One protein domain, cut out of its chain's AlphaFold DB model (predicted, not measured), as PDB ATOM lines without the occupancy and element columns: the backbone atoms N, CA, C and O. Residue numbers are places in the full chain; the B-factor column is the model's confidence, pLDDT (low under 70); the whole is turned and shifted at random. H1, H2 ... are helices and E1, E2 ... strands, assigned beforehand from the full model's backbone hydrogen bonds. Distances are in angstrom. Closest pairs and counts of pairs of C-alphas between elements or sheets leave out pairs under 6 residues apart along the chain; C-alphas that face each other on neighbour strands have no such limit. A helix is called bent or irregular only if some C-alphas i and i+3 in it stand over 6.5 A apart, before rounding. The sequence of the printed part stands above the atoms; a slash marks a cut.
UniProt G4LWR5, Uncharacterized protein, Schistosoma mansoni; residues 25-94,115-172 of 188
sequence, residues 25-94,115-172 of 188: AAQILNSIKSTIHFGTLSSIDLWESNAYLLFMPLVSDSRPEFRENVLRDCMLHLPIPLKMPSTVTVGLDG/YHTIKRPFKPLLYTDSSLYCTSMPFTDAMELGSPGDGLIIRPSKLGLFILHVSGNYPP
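This is residues 25 to 94 and 115 to 172 of the 188 residues of an uncharacterized protein of Schistosoma mansoni (UniProt G4LWR5). Picture one antiparallel sheet of seven strands, strongly twisted and curled like part of a barrel, with two helices, H2 and H3, packed on the same face; the short H1 only grazes the sheet. H2 covers mainly E6 and E7, and H3 lies over E4 towards one edge, while long loops, residues 79 to 94 and 137 to 150, run beyond the strands. The printed part has 128 residues, with three named helices and seven named strands in the order E1, E2, H1, H2, H3, E3, E4, E5, E6, E7; across the sheet the order is E2, E1, E7, E6, E5, E4, E3. The class is mixed, helices and strands, and the whole is compact, with a radius of gyration of the C-alphas of 14.2 A and a rounded outline spanning 40 by 36 by 25 A.

Find C-alpha 25 at (263.424, 295.709, 229.338); there E1 begins, residues 25 to 29, 13.5 A long. E2, residues 34 to 39, comes next, then the short helix H1, residues 44 to 47. Look for C-alpha 51 at (259.402, 299.272, 240.911), from which H2 runs over residues 51 to 60 for 14.0 A; it is irregular, but only just, with C-alphas 54 and 57 6.9 A apart. H3 follows, residues 64 to 73 and 14.1 A long, and then the short strand E3, residues 76 to 78. Beyond the cut you reach E4, residues 120 to 127, the longest strand by residues at 19.9 A, and E5, residues 132 to 136. E6, residues 151 to 157, spans 18.7 A, and E7, residues 160 to 166, spans 19.6 A, ending at C-alpha 166 at (269.547, 289.716, 230.400).

Begin with the sheet, whose edge strands are E2 and E3. E1 and E2 form a hairpin at 175 degrees, with N 27 and O 36 2.8 A apart, within hydrogen-bond range. On its other side E1 is the antiparallel neighbour of E7, where N 28 and O 161 are 2.8 A apart. E4, E5, E6 and E7 form a meander, each strand the antiparallel neighbour of the one before: look at N 125 and O 133, 2.8 A, N 152 and O 134, 2.8 A, and N 155 and O 162, 2.9 A. The pairing of E4 is staggered, with E3 over residues 120 to 122 and with E5 over 122 to 127; N 122 and O 76 are 2.7 A apart. H2 and the sheet make two layers, the helix on one face of the strands; its closest C-alphas to E6 are those of Val 59 and Pro 156, 6.7 A. H3 is on the same face, over E4 at a height over the sheet of 8.9 A, and runs along the strands at 21 degrees to E4 on the local plane; the closest C-alphas are those of Leu 71 and Pro 124, 5.2 A. H2 and H3 are close but not clearly touching, at a steep tilt of 47 degrees, opposite ways, with the closest C-alphas, of Leu 58 and Val 70, 6.9 A apart. H1 only grazes the sheet with residues 44 to 47, and it is apart from H3. In H3 every O i to N i+4 pair is within hydrogen-bond range; H2 has 3 of 6, and H1 is too short for such a pair.

The two C-alphas farthest apart, those of Glu 65 and Ser 86, are 41.8 A apart. Residues 95 to 114 are not printed, and C-alphas 94 and 115 stand 26.9 A apart across that cut, within the link from E3 to E4. Of the links printed whole, that from E5 to E6 is long, with 14 residues. Mean pLDDT of the printed part is 81.3; it is under 70 in residues 83 to 94, 115 to 117 and 140 to 148 of this model.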
ATOM      1  N   ALA A  25     262.995 294.380 228.912       90.11
ATOM      2  CA  ALA A  25     263.424 295.709 229.338       90.11
ATOM      3  C   ALA A  25     262.229 296.495 229.870       90.11
ATOM      4  O   ALA A  25     261.114 296.266 229.410       90.11
ATOM      5  N   ALA A  26     262.459 297.420 230.796       89.12
ATOM      6  CA  ALA A  26     261.462 298.371 231.263       89.12
ATOM      7  C   ALA A  26     262.087 299.750 231.520       89.12
ATOM      8  O   ALA A  26     263.140 299.846 232.148       89.12
ATOM      9  N   GLN A  27     261.427 300.820 231.077       88.38
ATOM     10  CA  GLN A  27     261.737 302.203 231.444       88.38
ATOM     11  C   GLN A  27     260.617 302.742 232.330       88.38
ATOM     12  O   GLN A  27     259.457 302.795 231.926       88.38
ATOM     13  N   ILE A  28     260.982 303.188 233.526       87.88
ATOM     14  CA  ILE A  28     260.078 303.731 234.538       87.88
ATOM     15  C   ILE A  28     260.380 305.220 234.704       87.88
ATOM     16  O   ILE A  28     261.543 305.592 234.877       87.88
ATOM     17  N   LEU A  29     259.365 306.084 234.613       82.52
ATOM     18  CA  LEU A  29     259.551 307.540 234.658       82.52
ATOM     19  C   LEU A  29     259.299 308.084 236.062       82.52
ATOM     20  O   LEU A  29     258.161 308.056 236.487       82.52
ATOM     21  N   ASN A  30     260.297 308.637 236.761       73.16
ATOM     22  CA  ASN A  30     260.127 309.420 238.007       73.16
ATOM     23  C   ASN A  30     258.990 308.954 238.953       73.16
ATOM     24  O   ASN A  30     258.140 309.757 239.332       73.16
ATOM     25  N   SER A  31     258.960 307.668 239.328       71.78
ATOM     26  CA  SER A  31     257.920 307.005 240.158       71.78
ATOM     27  C   SER A  31     256.514 306.828 239.555       71.78
ATOM     28  O   SER A  31     255.614 306.317 240.218       71.78
ATOM     29  N   ILE A  32     256.326 307.201 238.294       71.47
ATOM     30  CA  ILE A  32     255.161 306.880 237.462       71.47
ATOM     31  C   ILE A  32     255.318 305.446 236.934       71.47
ATOM     32  O   ILE A  32     256.433 304.923 236.878       71.47
ATOM     33  N   LYS A  33     254.206 304.819 236.529       73.32
ATOM     34  CA  LYS A  33     254.187 303.519 235.840       73.32
ATOM     35  C   LYS A  33     255.206 303.439 234.703       73.32
ATOM     36  O   LYS A  33     255.588 304.456 234.109       73.32
ATOM     37  N   SER A  34     255.636 302.218 234.405       70.39
ATOM     38  CA  SER A  34     256.541 301.978 233.294       70.39
ATOM     39  C   SER A  34     255.931 302.486 231.981       70.39
ATOM     40  O   SER A  34     254.745 302.319 231.711       70.39
ATOM     41  N   THR A  35     256.729 303.191 231.181       73.40
ATOM     42  CA  THR A  35     256.270 303.772 229.905       73.40
ATOM     43  C   THR A  35     256.684 302.969 228.698       73.40
ATOM     44  O   THR A  35     256.159 303.183 227.609       73.40
ATOM     45  N   ILE A  36     257.661 302.093 228.884       76.91
ATOM     46  CA  ILE A  36     258.153 301.184 227.870       76.91
ATOM     47  C   ILE A  36     258.473 299.894 228.599       76.91
ATOM     48  O   ILE A  36     259.262 299.918 229.540       76.91
ATOM     49  N   HIS A  37     257.900 298.784 228.158       84.08
ATOM     50  CA  HIS A  37     258.203 297.468 228.700       84.08
ATOM     51  C   HIS A  37     258.176 296.406 227.595       84.08
ATOM     52  O   HIS A  37     257.341 296.451 226.695       84.08
ATOM     53  N   PHE A  38     259.104 295.451 227.650       83.20
ATOM     54  CA  PHE A  38     259.274 294.400 226.648       83.20
ATOM     55  C   PHE A  38     259.609 293.059 227.287       83.20
ATOM     56  O   PHE A  38     260.265 292.992 228.332       83.20
ATOM     57  N   GLY A  39     259.243 291.988 226.583       84.68
ATOM     58  CA  GLY A  39     259.668 290.628 226.897       84.68
ATOM     59  C   GLY A  39     259.303 290.218 228.315       84.68
ATOM     60  O   GLY A  39     258.178 290.418 228.750       84.68
ATOM     61  N   THR A  40     260.256 289.662 229.057       86.56
ATOM     62  CA  THR A  40     260.024 289.178 230.432       86.56
ATOM     63  C   THR A  40     259.652 290.273 231.440       86.56
ATOM     64  O   THR A  40     259.255 289.953 232.552       86.56
ATOM     65  N   LEU A  41     259.805 291.554 231.091       88.27
ATOM     66  CA  LEU A  41     259.424 292.683 231.946       88.27
ATOM     67  C   LEU A  41     258.128 293.360 231.480       88.27
ATOM     68  O   LEU A  41     257.767 294.403 232.013       88.27
ATOM     69  N   SER A  42     257.408 292.778 230.514       83.59
ATOM     70  CA  SER A  42     256.187 293.367 229.951       83.59
ATOM     71  C   SER A  42     255.047 293.552 230.957       83.59
ATOM     72  O   SER A  42     254.167 294.376 230.743       83.59
ATOM     73  N   SER A  43     255.057 292.796 232.053       79.96
ATOM     74  CA  SER A  43     254.061 292.854 233.123       79.96
ATOM     75  C   SER A  43     254.577 293.532 234.394       79.96
ATOM     76  O   SER A  43     253.978 293.349 235.450       79.96
ATOM     77  N   ILE A  44     255.676 294.300 234.326       84.02
ATOM     78  CA  ILE A  44     256.326 294.883 235.514       84.02
ATOM     79  C   ILE A  44     255.374 295.645 236.432       84.02
ATOM     80  O   ILE A  44     255.384 295.422 237.639       84.02
ATOM     81  N   ASP A  45     254.482 296.450 235.860       81.48
ATOM     82  CA  ASP A  45     253.524 297.238 236.635       81.48
ATOM     83  C   ASP A  45     252.444 296.380 237.326       81.48
ATOM     84  O   ASP A  45     251.795 296.857 238.256       81.48
ATOM     85  N   LEU A  46     252.237 295.129 236.891       77.37
ATOM     86  CA  LEU A  46     251.295 294.198 237.524       77.37
ATOM     87  C   LEU A  46     251.887 293.561 238.780       77.37
ATOM     88  O   LEU A  46     251.167 293.328 239.748       77.37
ATOM     89  N   TRP A  47     253.185 293.253 238.763       73.72
ATOM     90  CA  TRP A  47     253.822 292.512 239.849       73.72
ATOM     91  C   TRP A  47     254.656 293.371 240.796       73.72
ATOM     92  O   TRP A  47     254.932 292.935 241.914       73.72
ATOM     93  N   GLU A  48     255.028 294.584 240.394       71.54
ATOM     94  CA  GLU A  48     255.637 295.571 241.276       71.54
ATOM     95  C   GLU A  48     255.074 296.963 240.977       71.54
ATOM     96  O   GLU A  48     255.574 297.709 240.134       71.54
ATOM     97  N   SER A  49     254.014 297.309 241.715       71.75
ATOM     98  CA  SER A  49     253.268 298.562 241.551       71.75
ATOM     99  C   SER A  49     254.134 299.820 241.662       71.75
ATOM    100  O   SER A  49     253.757 300.865 241.130       71.75
ATOM    101  N   ASN A  50     255.291 299.737 242.336       78.38
ATOM    102  CA  ASN A  50     256.245 300.835 242.402       78.38
ATOM    103  C   ASN A  50     257.701 300.358 242.315       78.38
ATOM    104  O   ASN A  50     258.518 300.576 243.213       78.38
ATOM    105  N   ALA A  51     258.045 299.749 241.178       86.08
ATOM    106  CA  ALA A  51     259.402 299.272 240.911       86.08
ATOM    107  C   ALA A  51     260.441 300.402 241.013       86.08
ATOM    108  O   ALA A  51     261.574 300.174 241.434       86.08
ATOM    109  N   TYR A  52     260.050 301.645 240.721       88.76
ATOM    110  CA  TYR A  52     260.912 302.805 240.925       88.76
ATOM    111  C   TYR A  52     261.359 302.950 242.387       88.76
ATOM    112  O   TYR A  52     262.557 303.044 242.638       88.76
ATOM    113  N   LEU A  53     260.434 302.944 243.354       87.65
ATOM    114  CA  LEU A  53     260.781 303.078 244.775       87.65
ATOM    115  C   LEU A  53     261.556 301.874 245.316       87.65
ATOM    116  O   LEU A  53     262.351 302.039 246.238       87.65
ATOM    117  N   LEU A  54     261.356 300.686 244.742       89.21
ATOM    118  CA  LEU A  54     262.118 299.496 245.115       89.21
ATOM    119  C   LEU A  54     263.583 299.596 244.669       89.21
ATOM    120  O   LEU A  54     264.496 299.307 245.440       89.21
ATOM    121  N   PHE A  55     263.811 299.987 243.417       93.42
ATOM    122  CA  PHE A  55     265.124 299.864 242.791       93.42
ATOM    123  C   PHE A  55     265.943 301.150 242.818       93.42
ATOM    124  O   PHE A  55     267.157 301.079 242.982       93.42
ATOM    125  N   MET A  56     265.317 302.324 242.688       92.64
ATOM    126  CA  MET A  56     266.034 303.601 242.618       92.64
ATOM    127  C   MET A  56     266.939 303.854 243.839       92.64
ATOM    128  O   MET A  56     268.090 304.251 243.633       92.64
ATOM    129  N   PRO A  57     266.525 303.565 245.092       91.86
ATOM    130  CA  PRO A  57     267.405 303.730 246.251       91.86
ATOM    131  C   PRO A  57     268.681 302.882 246.186       91.86
ATOM    132  O   PRO A  57     269.702 303.290 246.724       91.86
ATOM    133  N   LEU A  58     268.654 301.735 245.499       93.48
ATOM    134  CA  LEU A  58     269.812 300.844 245.375       93.48
ATOM    135  C   LEU A  58     270.898 301.417 244.468       93.48
ATOM    136  O   LEU A  58     272.047 301.003 244.588       93.48
ATOM    137  N   VAL A  59     270.536 302.338 243.569       93.44
ATOM    138  CA  VAL A  59     271.398 302.877 242.502       93.44
ATOM    139  C   VAL A  59     271.608 304.393 242.557       93.44
ATOM    140  O   VAL A  59     272.365 304.933 241.757       93.44
ATOM    141  N   SER A  60     270.957 305.092 243.491       89.19
ATOM    142  CA  SER A  60     271.048 306.559 243.607       89.19
ATOM    143  C   SER A  60     272.198 307.054 244.482       89.19
ATOM    144  O   SER A  60     272.622 308.198 244.337       89.19
ATOM    145  N   ASP A  61     272.685 306.233 245.412       88.67
ATOM    146  CA  ASP A  61     273.735 306.626 246.353       88.67
ATOM    147  C   ASP A  61     275.108 306.162 245.849       88.67
ATOM    148  O   ASP A  61     275.377 304.972 245.674       88.67
ATOM    149  N   SER A  62     275.984 307.128 245.582       86.27
ATOM    150  CA  SER A  62     277.313 306.896 245.019       86.27
ATOM    151  C   SER A  62     278.390 306.601 246.061       86.27
ATOM    152  O   SER A  62     279.527 306.318 245.677       86.27
ATOM    153  N   ARG A  63     278.076 306.658 247.363       93.28
ATOM    154  CA  ARG A  63     279.070 306.444 248.421       93.28
ATOM    155  C   ARG A  63     279.618 305.010 248.369       93.28
ATOM    156  O   ARG A  63     278.818 304.070 248.332       93.28
ATOM    157  N   PRO A  64     280.949 304.809 248.400       92.95
ATOM    158  CA  PRO A  64     281.551 303.477 248.330       92.95
ATOM    159  C   PRO A  64     281.010 302.509 249.386       92.95
ATOM    160  O   PRO A  64     280.656 301.382 249.054       92.95
ATOM    161  N   GLU A  65     280.840 302.966 250.629       95.39
ATOM    162  CA  GLU A  65     280.350 302.128 251.728       95.39
ATOM    163  C   GLU A  65     278.907 301.674 251.484       95.39
ATOM    164  O   GLU A  65     278.531 300.548 251.810       95.39
ATOM    165  N   PHE A  66     278.085 302.535 250.875       94.86
ATOM    166  CA  PHE A  66     276.728 302.170 250.483       94.86
ATOM    167  C   PHE A  66     276.748 301.093 249.395       94.86
ATOM    168  O   PHE A  66     276.062 300.080 249.524       94.86
ATOM    169  N   ARG A  67     277.568 301.277 248.351       94.47
ATOM    170  CA  ARG A  67     277.704 300.309 247.253       94.47
ATOM    171  C   ARG A  67     278.175 298.945 247.753       94.47
ATOM    172  O   ARG A  67     277.618 297.922 247.355       94.47
ATOM    173  N   GLU A  68     279.146 298.925 248.662       94.92
ATOM    174  CA  GLU A  68     279.625 297.702 249.311       94.92
ATOM    175  C   GLU A  68     278.526 297.018 250.132       94.92
ATOM    176  O   GLU A  68     278.351 295.802 250.034       94.92
ATOM    177  N   ASN A  69     277.731 297.786 250.885       97.01
ATOM    178  CA  ASN A  69     276.592 297.247 251.630       97.01
ATOM    179  C   ASN A  69     275.527 296.658 250.694       97.01
ATOM    180  O   ASN A  69     275.018 295.572 250.963       97.01
ATOM    181  N   VAL A  70     275.221 297.306 249.565       96.24
ATOM    182  CA  VAL A  70     274.302 296.750 248.556       96.24
ATOM    183  C   VAL A  70     274.853 295.441 247.989       96.24
ATOM    184  O   VAL A  70     274.143 294.434 247.959       96.24
ATOM    185  N   LEU A  71     276.127 295.420 247.588       96.16
ATOM    186  CA  LEU A  71     276.776 294.224 247.049       96.16
ATOM    187  C   LEU A  71     276.785 293.063 248.044       96.16
ATOM    188  O   LEU A  71     276.561 291.920 247.646       96.16
ATOM    189  N   ARG A  72     276.993 293.341 249.331       95.22
ATOM    190  CA  ARG A  72     277.045 292.322 250.381       95.22
ATOM    191  C   ARG A  72     275.653 291.859 250.805       95.22
ATOM    192  O   ARG A  72     275.361 290.668 250.709       95.22
ATOM    193  N   ASP A  73     274.765 292.781 251.156       95.08
ATOM    194  CA  ASP A  73     273.578 292.477 251.964       95.08
ATOM    195  C   ASP A  73     272.277 292.402 251.149       95.08
ATOM    196  O   ASP A  73     271.322 291.747 251.564       95.08
ATOM    197  N   CYS A  74     272.210 293.035 249.973       94.68
ATOM    198  CA  CYS A  74     270.971 293.072 249.194       94.68
ATOM    199  C   CYS A  74     270.699 291.734 248.481       94.68
ATOM    200  O   CYS A  74     271.613 291.119 247.923       94.68
ATOM    201  N   MET A  75     269.433 291.311 248.471       93.79
ATOM    202  CA  MET A  75     268.897 290.211 247.664       93.79
ATOM    203  C   MET A  75     267.493 290.591 247.189       93.79
ATOM    204  O   MET A  75     266.592 290.807 248.003       93.79
ATOM    205  N   LEU A  76     267.294 290.656 245.878       92.32
ATOM    206  CA  LEU A  76     266.016 291.019 245.272       92.32
ATOM    207  C   LEU A  76     265.217 289.758 244.969       92.32
ATOM    208  O   LEU A  76     265.751 288.834 244.377       92.32
ATOM    209  N   HIS A  77     263.942 289.713 245.342       89.49
ATOM    210  CA  HIS A  77     263.072 288.572 245.049       89.49
ATOM    211  C   HIS A  77     261.994 289.015 244.070       89.49
ATOM    212  O   HIS A  77     261.017 289.652 244.469       89.49
ATOM    213  N   LEU A  78     262.194 288.712 242.788       88.86
ATOM    214  CA  LEU A  78     261.414 289.296 241.703       88.86
ATOM    215  C   LEU A  78     260.684 288.227 240.885       88.86
ATOM    216  O   LEU A  78     261.292 287.222 240.514       88.86
ATOM    217  N   PRO A  79     259.405 288.439 240.553       86.11
ATOM    218  CA  PRO A  79     258.595 287.510 239.769       86.11
ATOM    219  C   PRO A  79     258.877 287.617 238.255       86.11
ATOM    220  O   PRO A  79     257.966 287.742 237.441       86.11
ATOM    221  N   ILE A  80     260.155 287.594 237.867       85.19
ATOM    222  CA  ILE A  80     260.579 287.669 236.462       85.19
ATOM    223  C   ILE A  80     260.502 286.264 235.840       85.19
ATOM    224  O   ILE A  80     261.190 285.360 236.316       85.19
ATOM    225  N   PRO A  81     259.734 286.043 234.764       78.72
ATOM    226  CA  PRO A  81     259.609 284.721 234.157       78.72
ATOM    227  C   PRO A  81     260.936 284.239 233.545       78.72
ATOM    228  O   PRO A  81     261.702 285.022 232.983       78.72
ATOM    229  N   LEU A  82     261.191 282.925 233.624       70.52
ATOM    230  CA  LEU A  82     262.382 282.271 233.047       70.52
ATOM    231  C   LEU A  82     262.412 282.329 231.513       70.52
ATOM    232  O   LEU A  82     263.478 282.310 230.901       70.52
ATOM    233  N   LYS A  83     261.235 282.351 230.886       65.25
ATOM    234  CA  LYS A  83     261.066 282.374 229.433       65.25
ATOM    235  C   LYS A  83     260.275 283.610 229.040       65.25
ATOM    236  O   LYS A  83     259.408 284.068 229.782       65.25
ATOM    237  N   MET A  84     260.589 284.145 227.866       61.78
ATOM    238  CA  MET A  84     259.853 285.263 227.294       61.78
ATOM    239  C   MET A  84     258.379 284.856 227.134       61.78
ATOM    240  O   MET A  84     258.126 283.782 226.579       61.78
ATOM    241  N   PRO A  85     257.409 285.664 227.601       56.36
ATOM    242  CA  PRO A  85     256.024 285.450 227.210       56.36
ATOM    243  C   PRO A  85     255.937 285.506 225.680       56.36
ATOM    244  O   PRO A  85     256.630 286.293 225.032       56.36
ATOM    245  N   SER A  86     255.104 284.648 225.093       46.72
ATOM    246  CA  SER A  86     254.918 284.539 223.638       46.72
ATOM    247  C   SER A  86     254.419 285.838 222.990       46.72
ATOM    248  O   SER A  86     254.523 286.003 221.775       46.72
ATOM    249  N   THR A  87     253.917 286.779 223.788       46.44
ATOM    250  CA  THR A  87     253.410 288.084 223.370       46.44
ATOM    251  C   THR A  87     254.297 289.218 223.887       46.44
ATOM    252  O   THR A  87     254.423 289.462 225.085       46.44
ATOM    253  N   VAL A  88     254.902 289.963 222.956       46.02
ATOM    254  CA  VAL A  88     255.544 291.251 223.247       46.02
ATOM    255  C   VAL A  88     254.447 292.306 223.357       46.02
ATOM    256  O   VAL A  88     253.957 292.807 222.346       46.02
ATOM    257  N   THR A  89     254.039 292.652 224.573       45.45
ATOM    258  CA  THR A  89     253.186 293.819 224.816       45.45
ATOM    259  C   THR A  89     254.054 295.063 224.916       45.45
ATOM    260  O   THR A  89     254.755 295.265 225.902       45.45
ATOM    261  N   VAL A  90     254.001 295.902 223.881       43.74
ATOM    262  CA  VAL A  90     254.535 297.265 223.923       43.74
ATOM    263  C   VAL A  90     253.448 298.163 224.505       43.74
ATOM    264  O   VAL A  90     252.549 298.598 223.785       43.74
ATOM    265  N   GLY A  91     253.502 298.418 225.808       46.22
ATOM    266  CA  GLY A  91     252.730 299.503 226.402       46.22
ATOM    267  C   GLY A  91     253.430 300.818 226.092       46.22
ATOM    268  O   GLY A  91     254.570 301.013 226.497       46.22
ATOM    269  N   LEU A  92     252.774 301.699 225.340       44.10
ATOM    270  CA  LEU A  92     253.140 303.111 225.227       44.10
ATOM    271  C   LEU A  92     252.084 303.934 225.961       44.10
ATOM    272  O   LEU A  92     251.445 304.805 225.377       44.10
ATOM    273  N   ASP A  93     251.881 303.673 227.249       46.37
ATOM    274  CA  ASP A  93     250.857 304.376 228.036       46.37
ATOM    275  C   ASP A  93     251.298 305.785 228.481       46.37
ATOM    276  O   ASP A  93     250.766 306.372 229.419       46.37
ATOM    277  N   GLY A  94     252.259 306.377 227.770       37.50
ATOM    278  CA  GLY A  94     252.870 307.646 228.137       37.50
ATOM    279  C   GLY A  94     252.075 308.914 227.815       37.50
ATOM    280  O   GLY A  94     252.519 309.966 228.262       37.50
ATOM    281  N   TYR A 115     248.852 283.464 239.074       44.15
ATOM    282  CA  TYR A 115     250.201 283.060 238.801       44.15
ATOM    283  C   TYR A 115     250.821 283.151 240.184       44.15
ATOM    284  O   TYR A 115     250.979 284.233 240.755       44.15
ATOM    285  N   HIS A 116     251.065 281.999 240.801       47.17
ATOM    286  CA  HIS A 116     252.045 281.901 241.853       47.17
ATOM    287  C   HIS A 116     253.354 282.261 241.162       47.17
ATOM    288  O   HIS A 116     254.091 281.401 240.694       47.17
ATOM    289  N   THR A 117     253.570 283.562 240.955       63.08
ATOM    290  CA  THR A 117     254.680 284.051 240.166       63.08
ATOM    291  C   THR A 117     255.878 283.886 241.063       63.08
ATOM    292  O   THR A 117     256.077 284.651 242.011       63.08
ATOM    293  N   ILE A 118     256.610 282.802 240.834       71.18
ATOM    294  CA  ILE A 118     257.751 282.435 241.655       71.18
ATOM    295  C   ILE A 118     258.707 283.615 241.686       71.18
ATOM    296  O   ILE A 118     259.207 284.067 240.654       71.18
ATOM    297  N   LYS A 119     258.930 284.142 242.890       84.33
ATOM    298  CA  LYS A 119     259.859 285.243 243.095       84.33
ATOM    299  C   LYS A 119     261.269 284.685 243.111       84.33
ATOM    300  O   LYS A 119     261.673 283.994 244.042       84.33
ATOM    301  N   ARG A 120     262.012 285.005 242.064       85.54
ATOM    302  CA  ARG A 120     263.372 284.537 241.847       85.54
ATOM    303  C   ARG A 120     264.352 285.439 242.594       85.54
ATOM    304  O   ARG A 120     264.220 286.663 242.498       85.54
ATOM    305  N   PRO A 121     265.322 284.871 243.320       89.95
ATOM    306  CA  PRO A 121     266.370 285.639 243.970       89.95
ATOM    307  C   PRO A 121     267.380 286.163 242.940       89.95
ATOM    308  O   PRO A 121     267.943 285.393 242.165       89.95
ATOM    309  N   PHE A 122     267.645 287.465 242.972       93.11
ATOM    310  CA  PHE A 122     268.707 288.146 242.244       93.11
ATOM    311  C   PHE A 122     269.667 288.794 243.244       93.11
ATOM    312  O   PHE A 122     269.283 289.676 244.018       93.11
ATOM    313  N   LYS A 123     270.930 288.366 243.217       94.80
ATOM    314  CA  LYS A 123     272.003 288.909 244.051       94.80
ATOM    315  C   LYS A 123     272.810 289.927 243.249       94.80
ATOM    316  O   LYS A 123     273.280 289.584 242.164       94.80
ATOM    317  N   PRO A 124     273.040 291.143 243.765       95.93
ATOM    318  CA  PRO A 124     274.031 292.049 243.202       95.93
ATOM    319  C   PRO A 124     275.402 291.387 243.052       95.93
ATOM    320  O   PRO A 124     275.929 290.817 244.005       95.93
ATOM    321  N   LEU A 125     275.965 291.478 241.851       94.63
ATOM    322  CA  LEU A 125     277.270 290.928 241.489       94.63
ATOM    323  C   LEU A 125     278.280 292.039 241.180       94.63
ATOM    324  O   LEU A 125     279.431 291.951 241.597       94.63
ATOM    325  N   LEU A 126     277.859 293.076 240.449       94.00
ATOM    326  CA  LEU A 126     278.710 294.204 240.070       94.00
ATOM    327  C   LEU A 126     277.962 295.514 240.284       94.00
ATOM    328  O   LEU A 126     276.799 295.639 239.906       94.00
ATOM    329  N   TYR A 127     278.656 296.500 240.838       94.12
ATOM    330  CA  TYR A 127     278.151 297.854 241.020       94.12
ATOM    331  C   TYR A 127     279.112 298.801 240.294       94.12
ATOM    332  O   TYR A 127     280.233 299.022 240.748       94.12
ATOM    333  N   THR A 128     278.698 299.312 239.137       91.91
ATOM    334  CA  THR A 128     279.468 300.298 238.366       91.91
ATOM    335  C   THR A 128     279.121 301.713 238.825       91.91
ATOM    336  O   THR A 128     278.227 301.920 239.639       91.91
ATOM    337  N   ASP A 129     279.769 302.736 238.271       87.83
ATOM    338  CA  ASP A 129     279.401 304.118 238.603       87.83
ATOM    339  C   ASP A 129     277.966 304.492 238.230       87.83
ATOM    340  O   ASP A 129     277.432 305.485 238.722       87.83
ATOM    341  N   SER A 130     277.353 303.686 237.372       88.86
ATOM    342  CA  SER A 130     276.140 304.011 236.651       88.86
ATOM    343  C   SER A 130     275.036 302.967 236.848       88.86
ATOM    344  O   SER A 130     273.860 303.294 236.703       88.86
ATOM    345  N   SER A 131     275.401 301.722 237.165       94.48
ATOM    346  CA  SER A 131     274.537 300.546 237.081       94.48
ATOM    347  C   SER A 131     274.780 299.568 238.221       94.48
ATOM    348  O   SER A 131     275.912 299.357 238.653       94.48
ATOM    349  N   LEU A 132     273.727 298.853 238.599       96.50
ATOM    350  CA  LEU A 132     273.808 297.656 239.423       96.50
ATOM    351  C   LEU A 132     273.466 296.432 238.573       96.50
ATOM    352  O   LEU A 132     272.347 296.308 238.078       96.50
ATOM    353  N   TYR A 133     274.423 295.523 238.415       96.89
ATOM    354  CA  TYR A 133     274.206 294.216 237.806       96.89
ATOM    355  C   TYR A 133     273.958 293.185 238.903       96.89
ATOM    356  O   TYR A 133     274.811 292.960 239.765       96.89
ATOM    357  N   CYS A 134     272.819 292.512 238.833       96.10
ATOM    358  CA  CYS A 134     272.467 291.378 239.672       96.10
ATOM    359  C   CYS A 134     272.469 290.092 238.842       96.10
ATOM    360  O   CYS A 134     272.054 290.101 237.688       96.10
ATOM    361  N   THR A 135     272.899 288.984 239.433       93.67
ATOM    362  CA  THR A 135     272.775 287.638 238.860       93.67
ATOM    363  C   THR A 135     271.619 286.920 239.530       93.67
ATOM    364  O   THR A 135     271.407 287.099 240.734       93.67
ATOM    365  N   SER A 136     270.872 286.108 238.791       91.03
ATOM    366  CA  SER A 136     269.951 285.187 239.440       91.03
ATOM    367  C   SER A 136     270.730 284.155 240.242       91.03
ATOM    368  O   SER A 136     271.838 283.748 239.890       91.03
ATOM    369  N   MET A 137     270.155 283.766 241.371       89.15
ATOM    370  CA  MET A 137     270.683 282.702 242.209       89.15
ATOM    371  C   MET A 137     269.882 281.426 241.942       89.15
ATOM    372  O   MET A 137     268.709 281.510 241.562       89.15
ATOM    373  N   PRO A 138     270.474 280.238 242.164       82.79
ATOM    374  CA  PRO A 138     269.718 278.998 242.116       82.79
ATOM    375  C   PRO A 138     268.511 279.087 243.052       82.79
ATOM    376  O   PRO A 138     268.645 279.474 244.215       82.79
ATOM    377  N   PHE A 139     267.340 278.716 242.552       75.31
ATOM    378  CA  PHE A 139     266.128 278.607 243.353       75.31
ATOM    379  C   PHE A 139     265.393 277.324 242.989       75.31
ATOM    380  O   PHE A 139     265.498 276.818 241.870       75.31
ATOM    381  N   THR A 140     264.674 276.785 243.965       65.90
ATOM    382  CA  THR A 140     263.757 275.667 243.764       65.90
ATOM    383  C   THR A 140     262.361 276.236 243.597       65.90
ATOM    384  O   THR A 140     261.858 276.927 244.480       65.90
ATOM    385  N   ASP A 141     261.754 275.965 242.452       62.50
ATOM    386  CA  ASP A 141     260.305 275.985 242.331       62.50
ATOM    387  C   ASP A 141     259.770 274.554 242.524       62.50
ATOM    388  O   ASP A 141     260.523 273.583 242.435       62.50
ATOM    389  N   ALA A 142     258.472 274.407 242.786       58.12
ATOM    390  CA  ALA A 142     257.788 273.126 242.918       58.12
ATOM    391  C   ALA A 142     257.998 272.196 241.706       58.12
ATOM    392  O   ALA A 142     257.864 270.982 241.851       58.12
ATOM    393  N   MET A 143     258.324 272.747 240.528       55.32
ATOM    394  CA  MET A 143     258.457 271.982 239.285       55.32
ATOM    395  C   MET A 143     259.872 271.949 238.691       55.32
ATOM    396  O   MET A 143     260.218 270.955 238.054       55.32
ATOM    397  N   GLU A 144     260.707 272.978 238.885       53.62
ATOM    398  CA  GLU A 144     262.016 273.073 238.223       53.62
ATOM    399  C   GLU A 144     263.080 273.760 239.099       53.62
ATOM    400  O   GLU A 144     262.791 274.644 239.911       53.62
ATOM    401  N   LEU A 145     264.348 273.370 238.907       53.26
ATOM    402  CA  LEU A 145     265.490 274.138 239.399       53.26
ATOM    403  C   LEU A 145     265.690 275.317 238.440       53.26
ATOM    404  O   LEU A 145     266.035 275.121 237.274       53.26
ATOM    405  N   GLY A 146     265.452 276.537 238.909       59.50
ATOM    406  CA  GLY A 146     265.610 277.715 238.067       59.50
ATOM    407  C   GLY A 146     267.059 277.911 237.625       59.50
ATOM    408  O   GLY A 146     267.984 277.753 238.423       59.50
ATOM    409  N   SER A 147     267.258 278.263 236.350       58.14
ATOM    410  CA  SER A 147     268.590 278.508 235.786       58.14
ATOM    411  C   SER A 147     269.261 279.702 236.486       58.14
ATOM    412  O   SER A 147     268.712 280.803 236.420       58.14
ATOM    413  N   PRO A 148     270.434 279.525 237.125       62.60
ATOM    414  CA  PRO A 148     271.134 280.582 237.865       62.60
ATOM    415  C   PRO A 148     271.966 281.520 236.971       62.60
ATOM    416  O   PRO A 148     272.931 282.123 237.430       62.60
ATOM    417  N   GLY A 149     271.689 281.559 235.667       76.33
ATOM    418  CA  GLY A 149     272.580 282.208 234.705       76.33
ATOM    419  C   GLY A 149     272.164 283.611 234.288       76.33
ATOM    420  O   GLY A 149     273.025 284.406 233.922       76.33
ATOM    421  N   ASP A 150     270.866 283.905 234.257       89.44
ATOM    422  CA  ASP A 150     270.380 285.201 233.778       89.44
ATOM    423  C   ASP A 150     270.663 286.328 234.782       89.44
ATOM    424  O   ASP A 150     270.985 286.117 235.952       89.44
ATOM    425  N   GLY A 151     270.600 287.560 234.290       93.07
ATOM    426  CA  GLY A 151     270.962 288.739 235.058       93.07
ATOM    427  C   GLY A 151     269.909 289.827 234.988       93.07
ATOM    428  O   GLY A 151     269.039 289.839 234.120       93.07
ATOM    429  N   LEU A 152     270.021 290.785 235.894       95.26
ATOM    430  CA  LEU A 152     269.189 291.972 235.954       95.26
ATOM    431  C   LEU A 152     270.084 293.196 236.095       95.26
ATOM    432  O   LEU A 152     270.866 293.288 237.036       95.26
ATOM    433  N   ILE A 153     269.952 294.149 235.182       96.87
ATOM    434  CA  ILE A 153     270.634 295.437 235.258       96.87
ATOM    435  C   ILE A 153     269.630 296.488 235.702       96.87
ATOM    436  O   ILE A 153     268.565 296.620 235.102       96.87
ATOM    437  N   ILE A 154     269.990 297.240 236.736       96.13
ATOM    438  CA  ILE A 154     269.243 298.383 237.252       96.13
ATOM    439  C   ILE A 154     270.100 299.625 237.010       96.13
ATOM    440  O   ILE A 154     271.236 299.699 237.478       96.13
ATOM    441  N   ARG A 155     269.569 300.595 236.266       94.05
ATOM    442  CA  ARG A 155     270.314 301.761 235.782       94.05
ATOM    443  C   ARG A 155     269.462 303.027 235.898       94.05
ATOM    444  O   ARG A 155     268.460 303.135 235.193       94.05
ATOM    445  N   PRO A 156     269.849 304.023 236.708       91.71
ATOM    446  CA  PRO A 156     269.274 305.359 236.616       91.71
ATOM    447  C   PRO A 156     269.532 305.953 235.231       91.71
ATOM    448  O   PRO A 156     270.663 305.942 234.750       91.71
ATOM    449  N   SER A 157     268.496 306.493 234.604       86.87
ATOM    450  CA  SER A 157     268.572 307.249 233.353       86.87
ATOM    451  C   SER A 157     268.038 308.662 233.579       86.87
ATOM    452  O   SER A 157     267.369 308.939 234.575       86.87
ATOM    453  N   LYS A 158     268.271 309.581 232.643       83.26
ATOM    454  CA  LYS A 158     267.725 310.949 232.701       83.26
ATOM    455  C   LYS A 158     266.199 310.984 232.756       83.26
ATOM    456  O   LYS A 158     265.626 311.972 233.202       83.26
ATOM    457  N   LEU A 159     265.547 309.923 232.283       81.28
ATOM    458  CA  LEU A 159     264.095 309.785 232.308       81.28
ATOM    459  C   LEU A 159     263.572 309.111 233.584       81.28
ATOM    460  O   LEU A 159     262.370 309.145 233.831       81.28
ATOM    461  N   GLY A 160     264.440 308.509 234.397       87.64
ATOM    462  CA  GLY A 160     264.056 307.808 235.614       87.64
ATOM    463  C   GLY A 160     264.904 306.562 235.813       87.64
ATOM    464  O   GLY A 160     266.091 306.659 236.103       87.64
ATOM    465  N   LEU A 161     264.299 305.385 235.686       91.47
ATOM    466  CA  LEU A 161     264.966 304.106 235.910       91.47
ATOM    467  C   LEU A 161     264.800 303.184 234.705       91.47
ATOM    468  O   LEU A 161     263.678 302.919 234.279       91.47
ATOM    469  N   PHE A 162     265.908 302.657 234.201       92.07
ATOM    470  CA  PHE A 162     265.927 301.590 233.214       92.07
ATOM    471  C   PHE A 162     266.270 300.260 233.887       92.07
ATOM    472  O   PHE A 162     267.221 300.162 234.665       92.07
ATOM    473  N   ILE A 163     265.491 299.230 233.576       93.94
ATOM    474  CA  ILE A 163     265.675 297.869 234.067       93.94
ATOM    475  C   ILE A 163     265.811 296.953 232.859       93.94
ATOM    476  O   ILE A 163     264.986 296.994 231.948       93.94
ATOM    477  N   LEU A 164     266.838 296.111 232.849       94.04
ATOM    478  CA  LEU A 164     267.081 295.148 231.780       94.04
ATOM    479  C   LEU A 164     267.265 293.752 232.365       94.04
ATOM    480  O   LEU A 164     268.214 293.510 233.103       94.04
ATOM    481  N   HIS A 165     266.393 292.825 231.997       93.22
ATOM    482  CA  HIS A 165     266.600 291.403 232.230       93.22
ATOM    483  C   HIS A 165     267.437 290.830 231.082       93.22
ATOM    484  O   HIS A 165     267.066 290.991 229.919       93.22
ATOM    485  N   VAL A 166     268.560 290.181 231.384       93.06
ATOM    486  CA  VAL A 166     269.547 289.716 230.400       93.06
ATOM    487  C   VAL A 166     269.757 288.213 230.456       93.06
ATOM    488  O   VAL A 166     269.782 287.620 231.526       93.06
ATOM    489  N   SER A 167     269.961 287.597 229.299       90.24
ATOM    490  CA  SER A 167     270.255 286.173 229.179       90.24
ATOM    491  C   SER A 167     271.620 285.825 229.769       90.24
ATOM    492  O   SER A 167     272.610 286.513 229.515       90.24
ATOM    493  N   GLY A 168     271.686 284.690 230.469       87.66
ATOM    494  CA  GLY A 168     272.928 284.146 231.024       87.66
ATOM    495  C   GLY A 168     273.946 283.663 229.996       87.66
ATOM    496  O   GLY A 168     275.064 283.304 230.350       87.66
ATOM    497  N   ASN A 169     273.589 283.688 228.711       88.62
ATOM    498  CA  ASN A 169     274.515 283.393 227.620       88.62
ATOM    499  C   ASN A 169     275.512 284.536 227.362       88.62
ATOM    500  O   ASN A 169     276.454 284.357 226.591       88.62
ATOM    501  N   TYR A 170     275.305 285.708 227.973       89.92
ATOM    502  CA  TYR A 170     276.150 286.883 227.785       89.92
ATOM    503  C   TYR A 170     276.850 287.266 229.092       89.92
ATOM    504  O   TYR A 170     276.193 287.378 230.128       89.92
ATOM    505  N   PRO A 171     278.169 287.530 229.067       91.57
ATOM    506  CA  PRO A 171     278.885 287.932 230.268       91.57
ATOM    507  C   PRO A 171     278.393 289.305 230.767       91.57
ATOM    508  O   PRO A 171     278.039 290.161 229.945       91.57
ATOM    509  N   PRO A 172     278.435 289.574 232.088       93.72
ATOM    510  CA  PRO A 172     277.934 290.825 232.663       93.72
ATOM    511  C   PRO A 172     278.502 292.089 232.009       93.72
ATOM    512  O   PRO A 172     277.769 293.034 231.735       93.72
TER     513      PRO A 172